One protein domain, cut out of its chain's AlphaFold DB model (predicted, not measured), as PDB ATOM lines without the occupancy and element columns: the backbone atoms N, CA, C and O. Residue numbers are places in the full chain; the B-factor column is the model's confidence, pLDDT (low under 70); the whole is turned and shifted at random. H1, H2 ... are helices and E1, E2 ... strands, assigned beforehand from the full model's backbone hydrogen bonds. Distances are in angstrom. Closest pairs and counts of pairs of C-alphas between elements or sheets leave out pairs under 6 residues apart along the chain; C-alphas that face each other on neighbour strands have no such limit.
ATOM      1  N   PRO A 213     104.748 187.934 232.783       90.38
ATOM      2  CA  PRO A 213     105.241 188.515 231.542       90.38
ATOM      3  C   PRO A 213     106.316 189.572 231.822       90.38
ATOM      4  O   PRO A 213     106.130 190.428 232.683       90.38
ATOM      5  N   SER A 214     107.432 189.525 231.094       93.56
ATOM      6  CA  SER A 214     108.559 190.445 231.289       93.56
ATOM      7  C   SER A 214     109.024 191.057 229.974       93.56
ATOM      8  O   SER A 214     109.136 190.371 228.957       93.56
ATOM      9  N   SER A 215     109.314 192.357 230.013       94.06
ATOM     10  CA  SER A 215     109.918 193.124 228.920       94.06
ATOM     11  C   SER A 215     111.449 193.177 229.003       94.06
ATOM     12  O   SER A 215     112.107 193.748 228.129       94.06
ATOM     13  N   GLU A 216     112.038 192.569 230.037       93.88
ATOM     14  CA  GLU A 216     113.483 192.535 230.232       93.88
ATOM     15  C   GLU A 216     114.186 191.793 229.087       93.88
ATOM     16  O   GLU A 216     113.765 190.721 228.649       93.88
ATOM     17  N   GLY A 217     115.282 192.377 228.600       94.00
ATOM     18  CA  GLY A 217     116.088 191.811 227.519       94.00
ATOM     19  C   GLY A 217     115.619 192.172 226.108       94.00
ATOM     20  O   GLY A 217     116.298 191.806 225.147       94.00
ATOM     21  N   LEU A 218     114.522 192.925 225.945       97.44
ATOM     22  CA  LEU A 218     114.156 193.501 224.649       97.44
ATOM     23  C   LEU A 218     115.236 194.476 224.157       97.44
ATOM     24  O   LEU A 218     115.640 195.404 224.859       97.44
ATOM     25  N   LYS A 219     115.673 194.290 222.911       97.81
ATOM     26  CA  LYS A 219     116.552 195.212 222.187       97.81
ATOM     27  C   LYS A 219     115.739 196.011 221.198       97.81
ATOM     28  O   LYS A 219     114.919 195.459 220.459       97.81
ATOM     29  N   TYR A 220     116.001 197.307 221.146       96.75
ATOM     30  CA  TYR A 220     115.224 198.209 220.322       96.75
ATOM     31  C   TYR A 220     116.044 199.380 219.791       96.75
ATOM     32  O   TYR A 220     117.058 199.777 220.362       96.75
ATOM     33  N   GLU A 221     115.561 199.940 218.689       96.06
ATOM     34  CA  GLU A 221     116.067 201.144 218.046       96.06
ATOM     35  C   GLU A 221     115.005 202.240 218.152       96.06
ATOM     36  O   GLU A 221     113.817 201.988 217.932       96.06
ATOM     37  N   THR A 222     115.426 203.467 218.460       96.06
ATOM     38  CA  THR A 222     114.557 204.644 218.335       96.06
ATOM     39  C   THR A 222     114.747 205.245 216.950       96.06
ATOM     40  O   THR A 222     115.850 205.668 216.605       96.06
ATOM     41  N   ILE A 223     113.680 205.296 216.158       90.44
ATOM     42  CA  ILE A 223     113.698 205.837 214.801       90.44
ATOM     43  C   ILE A 223     112.994 207.190 214.791       90.44
ATOM     44  O   ILE A 223     111.807 207.282 215.106       90.44
ATOM     45  N   ALA A 224     113.721 208.240 214.409       90.38
ATOM     46  CA  ALA A 224     113.166 209.577 214.233       90.38
ATOM     47  C   ALA A 224     112.530 209.732 212.842       90.38
ATOM     48  O   ALA A 224     113.098 209.321 211.829       90.38
ATOM     49  N   THR A 225     111.362 210.367 212.783       82.94
ATOM     50  CA  THR A 225     110.640 210.704 211.549       82.94
ATOM     51  C   THR A 225     110.212 212.171 211.565       82.94
ATOM     52  O   THR A 225     110.282 212.840 212.595       82.94
ATOM     53  N   ALA A 226     109.708 212.678 210.436       80.88
ATOM     54  CA  ALA A 226     109.173 214.041 210.356       80.88
ATOM     55  C   ALA A 226     107.985 214.300 211.310       80.88
ATOM     56  O   ALA A 226     107.728 215.448 211.653       80.88
ATOM     57  N   ASN A 227     107.286 213.245 211.749       77.88
ATOM     58  CA  ASN A 227     106.070 213.331 212.563       77.88
ATOM     59  C   ASN A 227     106.275 212.850 214.014       77.88
ATOM     60  O   ASN A 227     105.297 212.629 214.723       77.88
ATOM     61  N   GLY A 228     107.524 212.656 214.449       85.62
ATOM     62  CA  GLY A 228     107.866 212.133 215.776       85.62
ATOM     63  C   GLY A 228     108.773 210.907 215.713       85.62
ATOM     64  O   GLY A 228     109.298 210.565 214.653       85.62
ATOM     65  N   SER A 229     108.958 210.240 216.848       90.00
ATOM     66  CA  SER A 229     109.798 209.044 216.961       90.00
ATOM     67  C   SER A 229     108.959 207.800 217.214       90.00
ATOM     68  O   SER A 229     107.885 207.883 217.806       90.00
ATOM     69  N   TYR A 230     109.469 206.643 216.806       90.50
ATOM     70  CA  TYR A 230     108.899 205.350 217.169       90.50
ATOM     71  C   TYR A 230     109.984 204.354 217.572       90.50
ATOM     72  O   TYR A 230     111.155 204.507 217.218       90.50
ATOM     73  N   ILE A 231     109.577 203.323 218.306       93.69
ATOM     74  CA  ILE A 231     110.436 202.225 218.725       93.69
ATOM     75  C   ILE A 231     110.249 201.029 217.795       93.69
ATOM     76  O   ILE A 231     109.131 200.553 217.568       93.69
ATOM     77  N   LYS A 232     111.375 200.525 217.292       92.25
ATOM     78  CA  LYS A 232     111.490 199.284 216.531       92.25
ATOM     79  C   LYS A 232     112.181 198.231 217.394       92.25
ATOM     80  O   LYS A 232     113.338 198.414 217.760       92.25
ATOM     81  N   ILE A 233     111.502 197.127 217.698       94.06
ATOM     82  CA  ILE A 233     112.123 195.987 218.388       94.06
ATOM     83  C   ILE A 233     112.978 195.218 217.380       94.06
ATOM     84  O   ILE A 233     112.491 194.833 216.315       94.06
ATOM     85  N   VAL A 234     114.251 195.004 217.708       93.75
ATOM     86  CA  VAL A 234     115.244 194.372 216.820       93.75
ATOM     87  C   VAL A 234     115.815 193.069 217.358       93.75
ATOM     88  O   VAL A 234     116.477 192.347 216.618       93.75
ATOM     89  N   GLY A 235     115.567 192.755 218.627       94.44
ATOM     90  CA  GLY A 235     116.139 191.584 219.272       94.44
ATOM     91  C   GLY A 235     115.520 191.300 220.635       94.44
ATOM     92  O   GLY A 235     114.886 192.169 221.237       94.44
ATOM     93  N   TYR A 236     115.767 190.099 221.139       96.88
ATOM     94  CA  TYR A 236     115.431 189.678 222.489       96.88
ATOM     95  C   TYR A 236     116.568 188.817 223.048       96.88
ATOM     96  O   TYR A 236     116.880 187.763 222.501       96.88
ATOM     97  N   GLU A 237     117.188 189.286 224.128       94.44
ATOM     98  CA  GLU A 237     118.255 188.600 224.878       94.44
ATOM     99  C   GLU A 237     117.807 188.243 226.306       94.44
ATOM    100  O   GLU A 237     118.627 187.940 227.170       94.44
ATOM    101  N   GLY A 238     116.506 188.341 226.584       91.44
ATOM    102  CA  GLY A 238     115.951 187.960 227.876       91.44
ATOM    103  C   GLY A 238     115.813 186.443 228.019       91.44
ATOM    104  O   GLY A 238     115.935 185.685 227.058       91.44
ATOM    105  N   HIS A 239     115.519 186.011 229.244       90.62
ATOM    106  CA  HIS A 239     115.373 184.596 229.607       90.62
ATOM    107  C   HIS A 239     113.935 184.232 230.003       90.62
ATOM    108  O   HIS A 239     113.692 183.134 230.500       90.62
ATOM    109  N   SER A 240     112.981 185.151 229.830       94.56
ATOM    110  CA  SER A 240     111.592 184.905 230.208       94.56
ATOM    111  C   SER A 240     110.915 183.991 229.193       94.56
ATOM    112  O   SER A 240     110.966 184.232 227.987       94.56
ATOM    113  N   ALA A 241     110.201 182.982 229.689       96.00
ATOM    114  CA  ALA A 241     109.293 182.191 228.866       96.00
ATOM    115  C   ALA A 241     108.047 182.984 228.436       96.00
ATOM    116  O   ALA A 241     107.435 182.660 227.417       96.00
ATOM    117  N   ASN A 242     107.676 184.017 229.195       97.19
ATOM    118  CA  ASN A 242     106.532 184.879 228.918       97.19
ATOM    119  C   ASN A 242     107.042 186.293 228.642       97.19
ATOM    120  O   ASN A 242     107.438 187.023 229.554       97.19
ATOM    121  N   VAL A 243     107.087 186.669 227.368       97.81
ATOM    122  CA  VAL A 243     107.623 187.962 226.936       97.81
ATOM    123  C   VAL A 243     106.502 188.987 226.859       97.81
ATOM    124  O   VAL A 243     105.459 188.729 226.259       97.81
ATOM    125  N   LEU A 244     106.737 190.163 227.434       97.50
ATOM    126  CA  LEU A 244     105.873 191.332 227.330       97.50
ATOM    127  C   LEU A 244     106.520 192.353 226.394       97.50
ATOM    128  O   LEU A 244     107.593 192.870 226.691       97.50
ATOM    129  N   VAL A 245     105.867 192.666 225.279       96.62
ATOM    130  CA  VAL A 245     106.247 193.781 224.410       96.62
ATOM    131  C   VAL A 245     105.387 194.985 224.799       96.62
ATOM    132  O   VAL A 245     104.188 194.978 224.505       96.62
ATOM    133  N   PRO A 246     105.957 196.004 225.464       95.56
ATOM    134  CA  PRO A 246     105.175 197.120 225.973       95.56
ATOM    135  C   PRO A 246     104.633 197.994 224.840       95.56
ATOM    136  O   PRO A 246     105.186 198.028 223.736       95.56
ATOM    137  N   ALA A 247     103.564 198.740 225.114       92.69
ATOM    138  CA  ALA A 247     102.990 199.653 224.125       92.69
ATOM    139  C   ALA A 247     103.897 200.870 223.874       92.69
ATOM    140  O   ALA A 247     103.967 201.383 222.751       92.69
ATOM    141  N   PHE A 248     104.632 201.287 224.909       93.56
ATOM    142  CA  PHE A 248     105.542 202.426 224.905       93.56
ATOM    143  C   PHE A 248     106.844 202.078 225.631       93.56
ATOM    144  O   PHE A 248     106.838 201.367 226.633       93.56
ATOM    145  N   ILE A 249     107.962 202.622 225.154       94.56
ATOM    146  CA  ILE A 249     109.244 202.612 225.869       94.56
ATOM    147  C   ILE A 249     109.711 204.060 225.969       94.56
ATOM    148  O   ILE A 249     109.876 204.724 224.948       94.56
ATOM    149  N   HIS A 250     109.901 204.555 227.197       93.44
ATOM    150  CA  HIS A 250     110.229 205.963 227.470       93.44
ATOM    151  C   HIS A 250     109.247 206.950 226.805       93.44
ATOM    152  O   HIS A 250     109.669 207.915 226.176       93.44
ATOM    153  N   ASP A 251     107.944 206.655 226.879       91.25
ATOM    154  CA  ASP A 251     106.856 207.407 226.227       91.25
ATOM    155  C   ASP A 251     106.906 207.443 224.685       91.25
ATOM    156  O   ASP A 251     106.110 208.132 224.044       91.25
ATOM    157  N   ILE A 252     107.796 206.666 224.059       92.25
ATOM    158  CA  ILE A 252     107.875 206.511 222.602       92.25
ATOM    159  C   ILE A 252     107.109 205.238 222.200       92.25
ATOM    160  O   ILE A 252     107.376 204.168 222.756       92.25
ATOM    161  N   PRO A 253     106.165 205.307 221.242       92.19
ATOM    162  CA  PRO A 253     105.334 204.164 220.872       92.19
ATOM    163  C   PRO A 253     106.155 203.047 220.220       92.19
ATOM    164  O   PRO A 253     106.948 203.295 219.310       92.19
ATOM    165  N   VAL A 254     105.910 201.802 220.631       92.25
ATOM    166  CA  VAL A 254     106.415 200.606 219.943       92.25
ATOM    167  C   VAL A 254     105.514 200.313 218.754       92.25
ATOM    168  O   VAL A 254     104.345 199.967 218.931       92.25
ATOM    169  N   THR A 255     106.042 200.451 217.540       87.69
ATOM    170  CA  THR A 255     105.239 200.384 216.303       87.69
ATOM    171  C   THR A 255     105.691 199.301 215.335       87.69
ATOM    172  O   THR A 255     104.964 199.008 214.391       87.69
ATOM    173  N   TYR A 256     106.873 198.710 215.534       86.38
ATOM    174  CA  TYR A 256     107.450 197.790 214.560       86.38
ATOM    175  C   TYR A 256     108.300 196.699 215.209       86.38
ATOM    176  O   TYR A 256     109.089 196.970 216.115       86.38
ATOM    177  N   ILE A 257     108.194 195.479 214.678       87.44
ATOM    178  CA  ILE A 257     109.016 194.322 215.051       87.44
ATOM    179  C   ILE A 257     109.824 193.881 213.836       87.44
ATOM    180  O   ILE A 257     109.265 193.583 212.782       87.44
ATOM    181  N   ALA A 258     111.147 193.844 213.975       85.50
ATOM    182  CA  ALA A 258     112.023 193.359 212.920       85.50
ATOM    183  C   ALA A 258     111.854 191.851 212.681       85.50
ATOM    184  O   ALA A 258     111.576 191.087 213.609       85.50
ATOM    185  N   GLY A 259     112.090 191.421 211.437       84.44
ATOM    186  CA  GLY A 259     112.219 190.005 211.089       84.44
ATOM    187  C   GLY A 259     113.226 189.309 212.008       84.44
ATOM    188  O   GLY A 259     114.358 189.771 212.156       84.44
ATOM    189  N   GLY A 260     112.805 188.229 212.666       87.69
ATOM    190  CA  GLY A 260     113.634 187.472 213.596       87.69
ATOM    191  C   GLY A 260     114.016 188.185 214.892       87.69
ATOM    192  O   GLY A 260     115.002 187.777 215.504       87.69
ATOM    193  N   ALA A 261     113.274 189.204 215.340       92.12
ATOM    194  CA  ALA A 261     113.543 189.870 216.623       92.12
ATOM    195  C   ALA A 261     113.577 188.888 217.814       92.12
ATOM    196  O   ALA A 261     114.302 189.110 218.776       92.12
ATOM    197  N   PHE A 262     112.846 187.775 217.728       95.06
ATOM    198  CA  PHE A 262     112.813 186.728 218.755       95.06
ATOM    199  C   PHE A 262     113.505 185.426 218.319       95.06
ATOM    200  O   PHE A 262     113.332 184.401 218.963       95.06
ATOM    201  N   LYS A 263     114.241 185.423 217.202       93.88
ATOM    202  CA  LYS A 263     114.631 184.187 216.503       93.88
ATOM    203  C   LYS A 263     115.400 183.176 217.362       93.88
ATOM    204  O   LYS A 263     116.235 183.565 218.174       93.88
ATOM    205  N   ASN A 264     115.225 181.888 217.053       95.19
ATOM    206  CA  ASN A 264     115.983 180.773 217.645       95.19
ATOM    207  C   ASN A 264     115.908 180.718 219.180       95.19
ATOM    208  O   ASN A 264     116.873 180.314 219.829       95.19
ATOM    209  N   ASN A 265     114.789 181.149 219.757       95.31
ATOM    210  CA  ASN A 265     114.577 181.101 221.193       95.31
ATOM    211  C   ASN A 265     113.697 179.896 221.545       95.31
ATOM    212  O   ASN A 265     112.529 179.822 221.165       95.31
ATOM    213  N   ASP A 266     114.276 178.946 222.271       95.06
ATOM    214  CA  ASP A 266     113.619 177.723 222.726       95.06
ATOM    215  C   ASP A 266     112.985 177.857 224.120       95.06
ATOM    216  O   ASP A 266     112.306 176.937 224.570       95.06
ATOM    217  N   VAL A 267     113.135 178.998 224.789       94.62
ATOM    218  CA  VAL A 267     112.540 179.270 226.104       94.62
ATOM    219  C   VAL A 267     111.159 179.913 225.973       94.62
ATOM    220  O   VAL A 267     110.262 179.604 226.760       94.62
ATOM    221  N   ILE A 268     110.964 180.788 224.980       97.38
ATOM    222  CA  ILE A 268     109.713 181.536 224.795       97.38
ATOM    223  C   ILE A 268     108.542 180.572 224.585       97.38
ATOM    224  O   ILE A 268     108.497 179.801 223.625       97.38
ATOM    225  N   ARG A 269     107.552 180.686 225.472       97.12
ATOM    226  CA  ARG A 269     106.256 180.004 225.413       97.12
ATOM    227  C   ARG A 269     105.132 180.950 225.031       97.12
ATOM    228  O   ARG A 269     104.217 180.529 224.321       97.12
ATOM    229  N   THR A 270     105.193 182.205 225.479       97.94
ATOM    230  CA  THR A 270     104.213 183.231 225.119       97.94
ATOM    231  C   THR A 270     104.861 184.569 224.783       97.94
ATOM    232  O   THR A 270     105.883 184.946 225.356       97.94
ATOM    233  N   ILE A 271     104.243 185.299 223.852       97.38
ATOM    234  CA  ILE A 271     104.563 186.701 223.562       97.38
ATOM    235  C   ILE A 271     103.269 187.503 223.669       97.38
ATOM    236  O   ILE A 271     102.297 187.218 222.972       97.38
ATOM    237  N   THR A 272     103.254 188.506 224.536       96.69
ATOM    238  CA  THR A 272     102.105 189.385 224.755       96.69
ATOM    239  C   THR A 272     102.490 190.802 224.385       96.69
ATOM    240  O   THR A 272     103.406 191.369 224.970       96.69
ATOM    241  N   PHE A 273     101.796 191.373 223.412       94.12
ATOM    242  CA  PHE A 273     101.901 192.782 223.082       94.12
ATOM    243  C   PHE A 273     100.873 193.548 223.902       94.12
ATOM    244  O   PHE A 273      99.684 193.235 223.858       94.12
ATOM    245  N   GLU A 274     101.313 194.570 224.627       92.62
ATOM    246  CA  GLU A 274     100.375 195.496 225.251       92.62
ATOM    247  C   GLU A 274      99.645 196.297 224.171       92.62
ATOM    248  O   GLU A 274     100.250 196.731 223.180       92.62
ATOM    249  N   GLY A 275      98.345 196.496 224.367       86.69
ATOM    250  CA  GLY A 275      97.533 197.409 223.565       86.69
ATOM    251  C   GLY A 275      97.730 198.861 224.001       86.69
ATOM    252  O   GLY A 275      98.289 199.133 225.063       86.69
ATOM    253  N   ALA A 276      97.257 199.801 223.185       84.19
ATOM    254  CA  ALA A 276      97.203 201.214 223.547       84.19
ATOM    255  C   ALA A 276      95.751 201.709 223.637       84.19
ATOM    256  O   ALA A 276      94.946 201.465 222.739       84.19
ATOM    257  N   ASP A 277      95.430 202.472 224.684       80.56
ATOM    258  CA  ASP A 277      94.095 203.074 224.849       80.56
ATOM    259  C   ASP A 277      93.802 204.161 223.802       80.56
ATOM    260  O   ASP A 277      92.659 204.366 223.387       80.56
ATOM    261  N   ASP A 278      94.843 204.888 223.390       77.38
ATOM    262  CA  ASP A 278      94.774 206.006 222.453       77.38
ATOM    263  C   ASP A 278      95.505 205.661 221.151       77.38
ATOM    264  O   ASP A 278      96.698 205.932 220.977       77.38
ATOM    265  N   LEU A 279      94.760 205.076 220.210       74.31
ATOM    266  CA  LEU A 279      95.278 204.665 218.902       74.31
ATOM    267  C   LEU A 279      95.743 205.841 218.029       74.31
ATOM    268  O   LEU A 279      96.433 205.627 217.036       74.31
ATOM    269  N   SER A 280      95.426 207.093 218.386       72.31
ATOM    270  CA  SER A 280      95.961 208.259 217.666       72.31
ATOM    271  C   SER A 280      97.472 208.435 217.860       72.31
ATOM    272  O   SER A 280      98.128 209.095 217.055       72.31
ATOM    273  N   LYS A 281      98.031 207.824 218.911       71.81
ATOM    274  CA  LYS A 281      99.443 207.940 219.298       71.81
ATOM    275  C   LYS A 281     100.289 206.740 218.896       71.81
ATOM    276  O   LYS A 281     101.512 206.798 219.007       71.81
ATOM    277  N   ARG A 282      99.662 205.648 218.454       77.81
ATOM    278  CA  ARG A 282     100.354 204.402 218.133       77.81
ATOM    279  C   ARG A 282      99.663 203.686 216.991       77.81
ATOM    280  O   ARG A 282      98.481 203.373 217.057       77.81
ATOM    281  N   GLN A 283     100.457 203.353 215.984       75.25
ATOM    282  CA  GLN A 283     100.058 202.414 214.955       75.25
ATOM    283  C   GLN A 283     101.079 201.290 214.906       75.25
ATOM    284  O   GLN A 283     102.269 201.546 214.726       75.25
ATOM    285  N   PHE A 284     100.618 200.059 215.110       79.38
ATOM    286  CA  PHE A 284     101.482 198.892 215.145       79.38
ATOM    287  C   PHE A 284     101.451 198.168 213.804       79.38
ATOM    288  O   PHE A 284     100.385 197.897 213.248       79.38
ATOM    289  N   TYR A 285     102.630 197.843 213.293       75.81
ATOM    290  CA  TYR A 285     102.795 197.184 212.014       75.81
ATOM    291  C   TYR A 285     103.769 196.025 212.120       75.81
ATOM    292  O   TYR A 285     104.819 196.110 212.761       75.81
ATOM    293  N   LEU A 286     103.446 194.969 211.386       74.25
ATOM    294  CA  LEU A 286     104.384 193.905 211.075       74.25
ATOM    295  C   LEU A 286     104.941 194.125 209.665       74.25
ATOM    296  O   LEU A 286     104.244 194.670 208.800       74.25
ATOM    297  N   PRO A 287     106.202 193.749 209.413       67.38
ATOM    298  CA  PRO A 287     106.758 193.855 208.079       67.38
ATOM    299  C   PRO A 287     105.994 193.017 207.052       67.38
ATOM    300  O   PRO A 287     105.497 191.935 207.361       67.38
ATOM    301  N   ALA A 288     106.000 193.485 205.801       57.09
ATOM    302  CA  ALA A 288     105.584 192.666 204.672       57.09
ATOM    303  C   ALA A 288     106.551 191.481 204.511       57.09
ATOM    304  O   ALA A 288     107.769 191.655 204.391       57.09
ATOM    305  N   SER A 289     105.998 190.276 204.553       55.75
ATOM    306  CA  SER A 289     106.742 189.056 204.853       55.75
ATOM    307  C   SER A 289     107.615 188.521 203.717       55.75
ATOM    308  O   SER A 289     108.639 187.907 203.998       55.75
ATOM    309  N   SER A 290     107.328 188.840 202.450       53.09
ATOM    310  CA  SER A 290     108.172 188.401 201.324       53.09
ATOM    311  C   SER A 290     109.594 188.984 201.348       53.09
ATOM    312  O   SER A 290     110.473 188.472 200.661       53.09
ATOM    313  N   ASN A 291     109.826 190.052 202.122       52.91
ATOM    314  CA  ASN A 291     111.113 190.749 202.204       52.91
ATOM    315  C   ASN A 291     111.806 190.584 203.570       52.91
ATOM    316  O   ASN A 291     112.891 191.129 203.766       52.91
ATOM    317  N   CYS A 292     111.193 189.867 204.517       55.47
ATOM    318  CA  CYS A 292     111.789 189.604 205.825       55.47
ATOM    319  C   CYS A 292     112.318 188.181 205.869       55.47
ATOM    320  O   CYS A 292     111.608 187.247 206.220       55.47
ATOM    321  N   ALA A 293     113.586 188.033 205.498       63.31
ATOM    322  CA  ALA A 293     114.367 186.860 205.840       63.31
ATOM    323  C   ALA A 293     115.221 187.211 207.073       63.31
ATOM    324  O   ALA A 293     116.105 188.067 206.963       63.31
ATOM    325  N   PRO A 294     114.985 186.590 208.243       72.31
ATOM    326  CA  PRO A 294     113.979 185.555 208.534       72.31
ATOM    327  C   PRO A 294     112.571 186.117 208.836       72.31
ATOM    328  O   PRO A 294     112.422 187.320 209.084       72.31
ATOM    329  N   ALA A 295     111.567 185.225 208.882       81.38
ATOM    330  CA  ALA A 295     110.209 185.509 209.361       81.38
ATOM    331  C   ALA A 295     110.211 186.259 210.711       81.38
ATOM    332  O   ALA A 295     111.162 186.162 211.492       81.38
ATOM    333  N   VAL A 296     109.142 187.007 211.019       85.25
ATOM    334  CA  VAL A 296     109.051 187.786 212.275       85.25
ATOM    335  C   VAL A 296     109.217 186.878 213.495       85.25
ATOM    336  O   VAL A 296     110.040 187.157 214.370       85.25
ATOM    337  N   PHE A 297     108.494 185.760 213.503       90.94
ATOM    338  CA  PHE A 297     108.550 184.731 214.533       90.94
ATOM    339  C   PHE A 297     109.196 183.475 213.950       90.94
ATOM    340  O   PHE A 297     108.518 182.546 213.512       90.94
ATOM    341  N   TYR A 298     110.528 183.487 213.910       91.81
ATOM    342  CA  TYR A 298     111.339 182.435 213.303       91.81
ATOM    343  C   TYR A 298     111.950 181.495 214.346       91.81
ATOM    344  O   TYR A 298     112.673 181.934 215.239       91.81
ATOM    345  N   ASN A 299     111.730 180.195 214.171       93.50
ATOM    346  CA  ASN A 299     112.286 179.111 214.972       93.50
ATOM    347  C   ASN A 299     112.083 179.331 216.482       93.50
ATOM    348  O   ASN A 299     113.039 179.471 217.246       93.50
ATOM    349  N   LEU A 300     110.812 179.394 216.885       96.25
ATOM    350  CA  LEU A 300     110.367 179.459 218.277       96.25
ATOM    351  C   LEU A 300     109.667 178.136 218.631       96.25
ATOM    352  O   LEU A 300     108.433 178.069 218.644       96.25
ATOM    353  N   PRO A 301     110.427 177.053 218.878       96.12
ATOM    354  CA  PRO A 301     109.886 175.695 218.928       96.12
ATOM    355  C   PRO A 301     108.905 175.454 220.080       96.12
ATOM    356  O   PRO A 301     108.111 174.515 220.019       96.12
ATOM    357  N   ASN A 302     108.952 176.292 221.119       96.88
ATOM    358  CA  ASN A 302     108.104 176.187 222.303       96.88
ATOM    359  C   ASN A 302     107.024 177.274 222.403       96.88
ATOM    360  O   ASN A 302     106.264 177.258 223.370       96.88
ATOM    361  N   LEU A 303     106.894 178.155 221.402       97.69
ATOM    362  CA  LEU A 303     105.839 179.167 221.379       97.69
ATOM    363  C   LEU A 303     104.473 178.485 221.265       97.69
ATOM    364  O   LEU A 303     104.209 177.779 220.296       97.69
ATOM    365  N   THR A 304     103.605 178.726 222.244       97.56
ATOM    366  CA  THR A 304     102.250 178.157 222.316       97.56
ATOM    367  C   THR A 304     101.163 179.186 222.049       97.56
ATOM    368  O   THR A 304     100.126 178.845 221.479       97.56
ATOM    369  N   LYS A 305     101.400 180.447 222.426       97.62
ATOM    370  CA  LYS A 305     100.429 181.531 222.287       97.62
ATOM    371  C   LYS A 305     101.101 182.867 222.002       97.62
ATOM    372  O   LYS A 305     102.123 183.196 222.597       97.62
ATOM    373  N   ILE A 306     100.470 183.670 221.158       95.81
ATOM    374  CA  ILE A 306     100.838 185.070 220.932       95.81
ATOM    375  C   ILE A 306      99.604 185.958 221.050       95.81
ATOM    376  O   ILE A 306      98.543 185.598 220.554       95.81
ATOM    377  N   THR A 307      99.732 187.101 221.721       95.56
ATOM    378  CA  THR A 307      98.649 188.086 221.861       95.56
ATOM    379  C   THR A 307      99.060 189.372 221.170       95.56
ATOM    380  O   THR A 307      99.930 190.072 221.678       95.56
ATOM    381  N   PHE A 308      98.468 189.677 220.019       91.88
ATOM    382  CA  PHE A 308      98.726 190.908 219.273       91.88
ATOM    383  C   PHE A 308      97.917 192.092 219.820       91.88
ATOM    384  O   PHE A 308      96.857 191.889 220.416       91.88
ATOM    385  N   PRO A 309      98.361 193.340 219.600       88.56
ATOM    386  CA  PRO A 309      97.530 194.491 219.916       88.56
ATOM    387  C   PRO A 309      96.380 194.601 218.895       88.56
ATOM    388  O   PRO A 309      96.541 194.226 217.731       88.56
ATOM    389  N   TYR A 310      95.224 195.122 219.312       82.94
ATOM    390  CA  TYR A 310      94.033 195.301 218.461       82.94
ATOM    391  C   TYR A 310      94.333 196.115 217.190       82.94
ATOM    392  O   TYR A 310      93.809 195.849 216.108       82.94
ATOM    393  N   GLU A 311      95.214 197.108 217.310       78.50
ATOM    394  CA  GLU A 311      95.653 197.994 216.233       78.50
ATOM    395  C   GLU A 311      96.679 197.383 215.267       78.50
ATOM    396  O   GLU A 311      97.367 198.124 214.558       78.50
ATOM    397  N   LEU A 312      96.798 196.054 215.228       73.88
ATOM    398  CA  LEU A 312      97.676 195.357 214.299       73.88
ATOM    399  C   LEU A 312      97.255 195.637 212.848       73.88
ATOM    400  O   LEU A 312      96.302 195.061 212.337       73.88
ATOM    401  N   SER A 313      98.006 196.511 212.175       66.31
ATOM    402  CA  SER A 313      97.794 196.861 210.775       66.31
ATOM    403  C   SER A 313      98.816 196.161 209.890       66.31
ATOM    404  O   SER A 313     100.027 196.295 210.073       66.31
ATOM    405  N   TYR A 314      98.333 195.498 208.843       55.53
ATOM    406  CA  TYR A 314      99.183 194.921 207.805       55.53
ATOM    407  C   TYR A 314      99.209 195.812 206.571       55.53
ATOM    408  O   TYR A 314      98.182 196.059 205.947       55.53
ATOM    409  N   GLY A 315     100.393 196.328 206.242       48.66
ATOM    410  CA  GLY A 315     100.661 196.993 204.969       48.66
ATOM    411  C   GLY A 315      99.946 198.330 204.723       48.66
ATOM    412  O   GLY A 315      98.982 198.398 203.966       48.66
ATOM    413  N   ARG A 316     100.538 199.437 205.203       42.50
ATOM    414  CA  ARG A 316     100.656 200.675 204.403       42.50
ATOM    415  C   ARG A 316     101.884 201.507 204.801       42.50
ATOM    416  O   ARG A 316     101.915 202.083 205.878       42.50
ATOM    417  N   TYR A 317     102.802 201.622 203.834       41.44
ATOM    418  CA  TYR A 317     103.852 202.638 203.640       41.44
ATOM    419  C   TYR A 317     105.003 202.748 204.662       41.44
ATOM    420  O   TYR A 317     105.013 203.611 205.533       41.44
ATOM    421  N   LEU A 318     106.099 202.046 204.355       34.59
ATOM    422  CA  LEU A 318     107.353 202.754 204.080       34.59
ATOM    423  C   LEU A 318     107.433 202.905 202.548       34.59
ATOM    424  O   LEU A 318     107.240 201.930 201.836       34.59
ATOM    425  N   ASP A 328      98.268 185.637 201.159       53.09
ATOM    426  CA  ASP A 328      99.394 184.710 201.328       53.09
ATOM    427  C   ASP A 328     100.478 185.258 202.259       53.09
ATOM    428  O   ASP A 328     101.305 184.519 202.770       53.09
ATOM    429  N   SER A 329     100.504 186.563 202.515       59.47
ATOM    430  CA  SER A 329     101.603 187.134 203.283       59.47
ATOM    431  C   SER A 329     101.564 186.791 204.781       59.47
ATOM    432  O   SER A 329     102.600 186.839 205.447       59.47
ATOM    433  N   TRP A 330     100.392 186.439 205.318       68.94
ATOM    434  CA  TRP A 330     100.206 186.121 206.736       68.94
ATOM    435  C   TRP A 330     100.831 184.786 207.139       68.94
ATOM    436  O   TRP A 330     101.317 184.658 208.263       68.94
ATOM    437  N   CYS A 331     100.888 183.814 206.221       63.41
ATOM    438  CA  CYS A 331     101.473 182.505 206.513       63.41
ATOM    439  C   CYS A 331     102.989 182.574 206.758       63.41
ATOM    440  O   CYS A 331     103.535 181.709 207.429       63.41
ATOM    441  N   TYR A 332     103.655 183.635 206.298       73.38
ATOM    442  CA  TYR A 332     105.094 183.848 206.465       73.38
ATOM    443  C   TYR A 332     105.471 184.626 207.739       73.38
ATOM    444  O   TYR A 332     106.640 184.953 207.943       73.38
ATOM    445  N   LEU A 333     104.507 184.980 208.600       81.06
ATOM    446  CA  LEU A 333     104.823 185.585 209.903       81.06
ATOM    447  C   LEU A 333     105.525 184.607 210.839       81.06
ATOM    448  O   LEU A 333     106.359 185.018 211.650       81.06
ATOM    449  N   PHE A 334     105.158 183.337 210.721       86.62
ATOM    450  CA  PHE A 334     105.574 182.261 211.592       86.62
ATOM    451  C   PHE A 334     106.325 181.221 210.772       86.62
ATOM    452  O   PHE A 334     105.837 180.739 209.757       86.62
ATOM    453  N   GLU A 335     107.509 180.846 211.235       87.38
ATOM    454  CA  GLU A 335     108.287 179.759 210.649       87.38
ATOM    455  C   GLU A 335     108.960 179.002 211.792       87.38
ATOM    456  O   GLU A 335     109.496 179.620 212.707       87.38
ATOM    457  N   GLY A 336     108.909 177.668 211.802       89.94
ATOM    458  CA  GLY A 336     109.494 176.879 212.894       89.94
ATOM    459  C   GLY A 336     108.834 177.119 214.262       89.94
ATOM    460  O   GLY A 336     109.521 177.182 215.279       89.94
ATOM    461  N   THR A 337     107.507 177.267 214.299       93.50
ATOM    462  CA  THR A 337     106.695 177.479 215.521       93.50
ATOM    463  C   THR A 337     105.656 176.355 215.732       93.50
ATOM    464  O   THR A 337     104.463 176.610 215.897       93.50
ATOM    465  N   PRO A 338     106.067 175.073 215.740       94.00
ATOM    466  CA  PRO A 338     105.158 173.923 215.674       94.00
ATOM    467  C   PRO A 338     104.232 173.752 216.890       94.00
ATOM    468  O   PRO A 338     103.330 172.926 216.852       94.00
ATOM    469  N   LYS A 339     104.444 174.473 217.994       96.62
ATOM    470  CA  LYS A 339     103.572 174.394 219.177       96.62
ATOM    471  C   LYS A 339     102.540 175.518 219.251       96.62
ATOM    472  O   LYS A 339     101.752 175.526 220.195       96.62
ATOM    473  N   LEU A 340     102.504 176.425 218.270       95.94
ATOM    474  CA  LEU A 340     101.592 177.565 218.269       95.94
ATOM    475  C   LEU A 340     100.143 177.074 218.158       95.94
ATOM    476  O   LEU A 340      99.728 176.557 217.122       95.94
ATOM    477  N   ALA A 341      99.391 177.225 219.245       96.62
ATOM    478  CA  ALA A 341      98.041 176.696 219.406       96.62
ATOM    479  C   ALA A 341      96.970 177.791 219.508       96.62
ATOM    480  O   ALA A 341      95.794 177.497 219.301       96.62
ATOM    481  N   ALA A 342      97.361 179.034 219.805       97.00
ATOM    482  CA  ALA A 342      96.444 180.166 219.899       97.00
ATOM    483  C   ALA A 342      97.100 181.484 219.466       97.00
ATOM    484  O   ALA A 342      98.245 181.781 219.816       97.00
ATOM    485  N   ILE A 343      96.337 182.299 218.746       94.75
ATOM    486  CA  ILE A 343      96.628 183.707 218.494       94.75
ATOM    487  C   ILE A 343      95.482 184.514 219.079       94.75
ATOM    488  O   ILE A 343      94.333 184.298 218.715       94.75
ATOM    489  N   GLU A 344      95.792 185.451 219.960       95.06
ATOM    490  CA  GLU A 344      94.828 186.342 220.596       95.06
ATOM    491  C   GLU A 344      95.053 187.787 220.156       95.06
ATOM    492  O   GLU A 344      96.120 188.148 219.647       95.06
ATOM    493  N   THR A 345      94.052 188.630 220.382       92.44
ATOM    494  CA  THR A 345      94.171 190.082 220.230       92.44
ATOM    495  C   THR A 345      93.744 190.771 221.515       92.44
ATOM    496  O   THR A 345      92.807 190.317 222.173       92.44
ATOM    497  N   THR A 346      94.374 191.891 221.865       90.31
ATOM    498  CA  THR A 346      93.853 192.748 222.938       90.31
ATOM    499  C   THR A 346      92.453 193.253 222.584       90.31
ATOM    500  O   THR A 346      92.075 193.328 221.412       90.31
ATOM    501  N   SER A 347      91.672 193.629 223.594       85.88
ATOM    502  CA  SER A 347      90.339 194.193 223.378       85.88
ATOM    503  C   SER A 347      90.393 195.489 222.562       85.88
ATOM    504  O   SER A 347      91.352 196.260 222.649       85.88
ATOM    505  N   LYS A 348      89.325 195.750 221.799       83.88
ATOM    506  CA  LYS A 348      89.124 197.023 221.103       83.88
ATOM    507  C   LYS A 348      89.126 198.177 222.117       83.88
ATOM    508  O   LYS A 348      88.297 198.157 223.030       83.88
ATOM    509  N   PRO A 349      89.983 199.201 221.962       79.56
ATOM    510  CA  PRO A 349      89.991 200.334 222.874       79.56
ATOM    511  C   PRO A 349      88.759 201.225 222.662       79.56
ATOM    512  O   PRO A 349      88.228 201.349 221.555       79.56
ATOM    513  N   SER A 350      88.323 201.894 223.730       73.00
ATOM    514  CA  SER A 350      87.111 202.733 223.745       73.00
ATOM    515  C   SER A 350      87.170 203.934 222.793       73.00
ATOM    516  O   SER A 350      86.131 204.414 222.345       73.00
ATOM    517  N   LYS A 351      88.379 204.404 222.453       70.12
ATOM    518  CA  LYS A 351      88.633 205.537 221.545       70.12
ATOM    519  C   LYS A 351      89.072 205.115 220.137       70.12
ATOM    520  O   LYS A 351      89.645 205.923 219.408       70.12
ATOM    521  N   ALA A 352      88.836 203.866 219.735       64.69
ATOM    522  CA  ALA A 352      89.134 203.424 218.376       64.69
ATOM    523  C   ALA A 352      88.176 204.072 217.360       64.69
ATOM    524  O   ALA A 352      87.011 203.680 217.268       64.69
ATOM    525  N   ASP A 353      88.666 205.023 216.558       61.28
ATOM    526  CA  ASP A 353      87.930 205.512 215.388       61.28
ATOM    527  C   ASP A 353      88.016 204.486 214.247       61.28
ATOM    528  O   ASP A 353      88.925 204.498 213.413       61.28
ATOM    529  N   THR A 354      87.053 203.564 214.219       55.56
ATOM    530  CA  THR A 354      86.949 202.531 213.180       55.56
ATOM    531  C   THR A 354      86.404 203.051 211.848       55.56
ATOM    532  O   THR A 354      86.308 202.281 210.897       55.56
ATOM    533  N   ALA A 355      86.041 204.336 211.731       50.25
ATOM    534  CA  ALA A 355      85.474 204.882 210.494       50.25
ATOM    535  C   ALA A 355      86.537 205.142 209.407       50.25
ATOM    536  O   ALA A 355      86.221 205.262 208.218       50.25
ATOM    537  N   SER A 356      87.816 205.204 209.784       54.12
ATOM    538  CA  SER A 356      88.930 205.395 208.860       54.12
ATOM    539  C   SER A 356      89.352 204.070 208.206       54.12
ATOM    540  O   SER A 356      90.152 203.319 208.759       54.12
ATOM    541  N   ARG A 357      88.938 203.835 206.948       49.81
ATOM    542  CA  ARG A 357      89.452 202.753 206.063       49.81
ATOM    543  C   ARG A 357      90.968 202.822 205.773       49.81
ATOM    544  O   ARG A 357      91.456 202.157 204.860       49.81
ATOM    545  N   ARG A 358      91.731 203.679 206.465       51.88
ATOM    546  CA  ARG A 358      93.200 203.705 206.359       51.88
ATOM    547  C   ARG A 358      93.859 202.562 207.127       51.88
ATOM    548  O   ARG A 358      95.037 202.314 206.880       51.88
ATOM    549  N   TYR A 359      93.125 201.905 208.025       57.41
ATOM    550  CA  TYR A 359      93.648 200.908 208.949       57.41
ATOM    551  C   TYR A 359      92.930 199.576 208.755       57.41
ATOM    552  O   TYR A 359      91.703 199.539 208.692       57.41
ATOM    553  N   ALA A 360      93.700 198.496 208.640       61.75
ATOM    554  CA  ALA A 360      93.176 197.146 208.788       61.75
ATOM    555  C   ALA A 360      93.306 196.796 210.272       61.75
ATOM    556  O   ALA A 360      94.424 196.751 210.772       61.75
ATOM    557  N   TYR A 361      92.187 196.624 210.975       76.44
ATOM    558  CA  TYR A 361      92.189 196.087 212.338       76.44
ATOM    559  C   TYR A 361      92.025 194.573 212.285       76.44
ATOM    560  O   TYR A 361      91.426 194.040 211.343       76.44
ATOM    561  N   MET A 362      92.517 193.891 213.313       80.50
ATOM    562  CA  MET A 362      92.430 192.441 213.432       80.50
ATOM    563  C   MET A 362      91.697 192.060 214.702       80.50
ATOM    564  O   MET A 362      91.680 192.807 215.678       80.50
ATOM    565  N   THR A 363      91.104 190.876 214.682       86.31
ATOM    566  CA  THR A 363      90.472 190.295 215.859       86.31
ATOM    567  C   THR A 363      90.831 188.828 215.944       86.31
ATOM    568  O   THR A 363      90.994 188.159 214.923       86.31
ATOM    569  N   SER A 364      90.941 188.321 217.163       91.44
ATOM    570  CA  SER A 364      90.916 186.888 217.401       91.44
ATOM    571  C   SER A 364      89.511 186.427 217.759       91.44
ATOM    572  O   SER A 364      88.742 187.163 218.383       91.44
ATOM    573  N   LYS A 365      89.186 185.201 217.354       90.62
ATOM    574  CA  LYS A 365      88.053 184.442 217.873       90.62
ATOM    575  C   LYS A 365      88.518 183.014 218.127       90.62
ATOM    576  O   LYS A 365      89.020 182.362 217.213       90.62
ATOM    577  N   ASP A 366      88.365 182.552 219.365       92.62
ATOM    578  CA  ASP A 366      88.727 181.198 219.803       92.62
ATOM    579  C   ASP A 366      90.180 180.810 219.447       92.62
ATOM    580  O   ASP A 366      90.462 179.685 219.018       92.62
ATOM    581  N   GLY A 367      91.114 181.760 219.583       93.88
ATOM    582  CA  GLY A 367      92.533 181.571 219.279       93.88
ATOM    583  C   GLY A 367      92.891 181.585 217.785       93.88
ATOM    584  O   GLY A 367      94.017 181.220 217.441       93.88
ATOM    585  N   VAL A 368      91.968 181.966 216.896       93.31
ATOM    586  CA  VAL A 368      92.166 182.062 215.437       93.31
ATOM    587  C   VAL A 368      92.141 183.528 215.010       93.31
ATOM    588  O   VAL A 368      91.290 184.290 215.464       93.31
ATOM    589  N   LEU A 369      93.060 183.928 214.128       89.62
ATOM    590  CA  LEU A 369      93.236 185.323 213.722       89.62
ATOM    591  C   LEU A 369      92.420 185.665 212.469       89.62
ATOM    592  O   LEU A 369      92.575 185.028 211.422       89.62
ATOM    593  N   TYR A 370      91.633 186.734 212.559       85.56
ATOM    594  CA  TYR A 370      90.786 187.254 211.489       85.56
ATOM    595  C   TYR A 370      91.038 188.739 211.216       85.56
ATOM    596  O   TYR A 370      91.624 189.467 212.027       85.56
ATOM    597  N   SER A 371      90.528 189.212 210.080       81.31
ATOM    598  CA  SER A 371      90.201 190.624 209.911       81.31
ATOM    599  C   SER A 371      89.123 191.032 210.915       81.31
ATOM    600  O   SER A 371      88.270 190.237 211.305       81.31
ATOM    601  N   SER A 372      89.152 192.290 211.343       79.44
ATOM    602  CA  SER A 372      88.141 192.851 212.253       79.44
ATOM    603  C   SER A 372      86.707 192.757 211.720       79.44
ATOM    604  O   SER A 372      85.790 192.556 212.511       79.44
ATOM    605  N   ASP A 373      86.525 192.851 210.400       77.81
ATOM    606  CA  ASP A 373      85.226 192.702 209.729       77.81
ATOM    607  C   ASP A 373      84.850 191.224 209.474       77.81
ATOM    608  O   ASP A 373      83.794 190.947 208.910       77.81
ATOM    609  N   LEU A 374      85.703 190.271 209.885       80.25
ATOM    610  CA  LEU A 374      85.568 188.813 209.719       80.25
ATOM    611  C   LEU A 374      85.512 188.305 208.267       80.25
ATOM    612  O   LEU A 374      85.298 187.114 208.027       80.25
ATOM    613  N   ASP A 375      85.785 189.174 207.296       80.75
ATOM    614  CA  ASP A 375      85.874 188.836 205.875       80.75
ATOM    615  C   ASP A 375      87.157 188.062 205.498       80.75
ATOM    616  O   ASP A 375      87.273 187.559 204.380       80.75
ATOM    617  N   GLY A 376      88.110 187.895 206.417       81.12
ATOM    618  CA  GLY A 376      89.324 187.113 206.202       81.12
ATOM    619  C   GLY A 376      89.754 186.342 207.444       81.12
ATOM    620  O   GLY A 376      89.971 186.937 208.492       81.12
ATOM    621  N   LEU A 377      89.931 185.027 207.316       86.06
ATOM    622  CA  LEU A 377      90.649 184.176 208.263       86.06
ATOM    623  C   LEU A 377      92.112 184.170 207.839       86.06
ATOM    624  O   LEU A 377      92.475 183.525 206.856       86.06
ATOM    625  N   TYR A 378      92.943 184.913 208.559       81.62
ATOM    626  CA  TYR A 378      94.340 185.128 208.191       81.62
ATOM    627  C   TYR A 378      95.281 184.062 208.728       81.62
ATOM    628  O   TYR A 378      96.310 183.801 208.105       81.62
ATOM    629  N   PHE A 379      94.958 183.463 209.875       85.88
ATOM    630  CA  PHE A 379      95.802 182.419 210.434       85.88
ATOM    631  C   PHE A 379      95.043 181.479 211.368       85.88
ATOM    632  O   PHE A 379      94.519 181.900 212.402       85.88
ATOM    633  N   TYR A 380      95.068 180.190 211.034       90.44
ATOM    634  CA  TYR A 380      94.690 179.106 211.934       90.44
ATOM    635  C   TYR A 380      95.951 178.477 212.558       90.44
ATOM    636  O   TYR A 380      96.831 178.053 211.807       90.44
ATOM    637  N   PRO A 381      96.084 178.407 213.897       92.88
ATOM    638  CA  PRO A 381      97.298 177.891 214.531       92.88
ATOM    639  C   PRO A 381      97.570 176.407 214.249       92.88
ATOM    640  O   PRO A 381      96.695 175.563 214.445       92.88
ATOM    641  N   TYR A 382      98.816 176.082 213.889       91.06
ATOM    642  CA  TYR A 382      99.257 174.727 213.518       91.06
ATOM    643  C   TYR A 382      98.920 173.663 214.574       91.06
ATOM    644  O   TYR A 382      98.495 172.552 214.248       91.06
ATOM    645  N   ALA A 383      99.101 174.007 215.856       95.06
ATOM    646  CA  ALA A 383      98.943 173.097 216.987       95.06
ATOM    647  C   ALA A 383      97.583 173.197 217.689       95.06
ATOM    648  O   ALA A 383      97.393 172.560 218.734       95.06
ATOM    649  N   LYS A 384      96.641 173.985 217.150       95.50
ATOM    650  CA  LYS A 384      95.277 174.061 217.683       95.50
ATOM    651  C   LYS A 384      94.644 172.671 217.608       95.50
ATOM    652  O   LYS A 384      94.687 172.022 216.568       95.50
ATOM    653  N   LYS A 385      94.110 172.195 218.736       95.06
ATOM    654  CA  LYS A 385      93.715 170.787 218.940       95.06
ATOM    655  C   LYS A 385      92.338 170.430 218.388       95.06
ATOM    656  O   LYS A 385      91.967 169.257 218.419       95.06
ATOM    657  N   ASP A 386      91.592 171.419 217.909       96.31
ATOM    658  CA  ASP A 386      90.248 171.204 217.391       96.31
ATOM    659  C   ASP A 386      90.310 170.314 216.149       96.31
ATOM    660  O   ASP A 386      91.044 170.583 215.196       96.31
ATOM    661  N   LYS A 387      89.527 169.234 216.175       96.19
ATOM    662  CA  LYS A 387      89.446 168.277 215.065       96.19
ATOM    663  C   LYS A 387      88.548 168.761 213.938       96.19
ATOM    664  O   LYS A 387      88.685 168.293 212.813       96.19
ATOM    665  N   SER A 388      87.630 169.670 214.240       95.69
ATOM    666  CA  SER A 388      86.679 170.230 213.289       95.69
ATOM    667  C   SER A 388      86.667 171.742 213.389       95.69
ATOM    668  O   SER A 388      86.666 172.281 214.495       95.69
ATOM    669  N   PHE A 389      86.577 172.415 212.249       93.88
ATOM    670  CA  PHE A 389      86.470 173.864 212.199       93.88
ATOM    671  C   PHE A 389      85.469 174.299 211.128       93.88
ATOM    672  O   PHE A 389      85.523 173.823 209.993       93.88
ATOM    673  N   THR A 390      84.575 175.220 211.492       92.19
ATOM    674  CA  THR A 390      83.622 175.845 210.570       92.19
ATOM    675  C   THR A 390      84.058 177.268 210.287       92.19
ATOM    676  O   THR A 390      84.103 178.106 211.188       92.19
ATOM    677  N   VAL A 391      84.358 177.539 209.020       88.62
ATOM    678  CA  VAL A 391      84.657 178.887 208.546       88.62
ATOM    679  C   VAL A 391      83.398 179.753 208.698       88.62
ATOM    680  O   VAL A 391      82.345 179.359 208.189       88.62
ATOM    681  N   PRO A 392      83.475 180.923 209.362       86.44
ATOM    682  CA  PRO A 392      82.340 181.836 209.485       86.44
ATOM    683  C   PRO A 392      81.721 182.211 208.130       86.44
ATOM    684  O   PRO A 392      82.409 182.257 207.107       86.44
ATOM    685  N   TYR A 393      80.413 182.487 208.116       81.81
ATOM    686  CA  TYR A 393      79.661 182.735 206.879       81.81
ATOM    687  C   TYR A 393      80.203 183.928 206.079       81.81
ATOM    688  O   TYR A 393      80.271 183.908 204.850       81.81
ATOM    689  N   GLU A 394      80.626 184.960 206.799       77.44
ATOM    690  CA  GLU A 394      81.086 186.241 206.280       77.44
ATOM    691  C   GLU A 394      82.518 186.191 205.738       77.44
ATOM    692  O   GLU A 394      82.939 187.130 205.069       77.44
ATOM    693  N   THR A 395      83.266 185.112 205.986       79.81
ATOM    694  CA  THR A 395      84.682 185.012 205.627       79.81
ATOM    695  C   THR A 395      84.877 184.728 204.137       79.81
ATOM    696  O   THR A 395      84.444 183.709 203.603       79.81
ATOM    697  N   TRP A 396      85.571 185.636 203.452       76.31
ATOM    698  CA  TRP A 396      85.836 185.596 202.011       76.31
ATOM    699  C   TRP A 396      87.214 185.031 201.664       76.31
ATOM    700  O   TRP A 396      87.393 184.505 200.567       76.31
ATOM    701  N   TYR A 397      88.175 185.147 202.582       76.00
ATOM    702  CA  TYR A 397      89.558 184.699 202.423       76.00
ATOM    703  C   TYR A 397      89.917 183.724 203.546       76.00
ATOM    704  O   TYR A 397      89.733 184.059 204.711       76.00
ATOM    705  N   VAL A 398      90.424 182.529 203.225       79.44
ATOM    706  CA  VAL A 398      90.676 181.471 204.222       79.44
ATOM    707  C   VAL A 398      92.112 180.958 204.128       79.44
ATOM    708  O   VAL A 398      92.492 180.405 203.100       79.44
ATOM    709  N   PHE A 399      92.883 181.109 205.213       78.06
ATOM    710  CA  PHE A 399      94.274 180.653 205.338       78.06
ATOM    711  C   PHE A 399      94.419 179.601 206.438       78.06
ATOM    712  O   PHE A 399      94.518 179.921 207.621       78.06
ATOM    713  N   ILE A 400      94.444 178.330 206.031       83.19
ATOM    714  CA  ILE A 400      94.578 177.168 206.919       83.19
ATOM    715  C   ILE A 400      95.673 176.265 206.343       83.19
ATOM    716  O   ILE A 400      95.439 175.539 205.378       83.19
ATOM    717  N   ASN A 401      96.877 176.354 206.907       81.00
ATOM    718  CA  ASN A 401      98.055 175.601 206.472       81.00
ATOM    719  C   ASN A 401      98.650 174.805 207.627       81.00
ATOM    720  O   ASN A 401      98.554 175.235 208.776       81.00
ATOM    721  N   ASP A 402      99.296 173.686 207.299       84.94
ATOM    722  CA  ASP A 402     100.146 172.905 208.204       84.94
ATOM    723  C   ASP A 402      99.474 172.583 209.556       84.94
ATOM    724  O   ASP A 402     100.109 172.577 210.609       84.94
TER     725      ASP A 402
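What this domain is: This is residues 213 to 318 and 328 to 402 of the 558 residues of an uncharacterized protein of Eubacterium sp. CAG:180 (UniProt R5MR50). What shape? With little regular structure, the chain winds in stacked turns, parallel E3, E5, E7 and E9 making a wall between hairpin E1 and E2 and meander E10 to E12. Which parts? Of 181 printed residues, 66 are in named elements, mostly strand: E1 to E8, H1, E9 to E13. It is compact: its C-alphas' radius of gyration is 15.7 A, its spans 46 by 41 by 30 A.

How they stand to each other: The wall? E3, 242 to 245, and E5, 270 to 273, are parallel, N 245 and O 272 2.8 A apart. The helix? H1, 328 to 333, only grazes the meander's sheet; 0 of 2 O i to N i+4 pairs and 2 of 3 O i to N i+3 are within hydrogen-bond range.

Where its parts are: The start? E1, 218 to 225, begins at C-alpha (114.156, 193.501, 224.649). The end? E13, 388 to 390, ends at (83.622, 175.845, 210.570).

The domain as a whole: Any cut? C-alphas 318 and 328, across unprinted 319 to 327, are 19.9 A apart. Low confidence? Residues 352 to 360, among others, have pLDDT under 70.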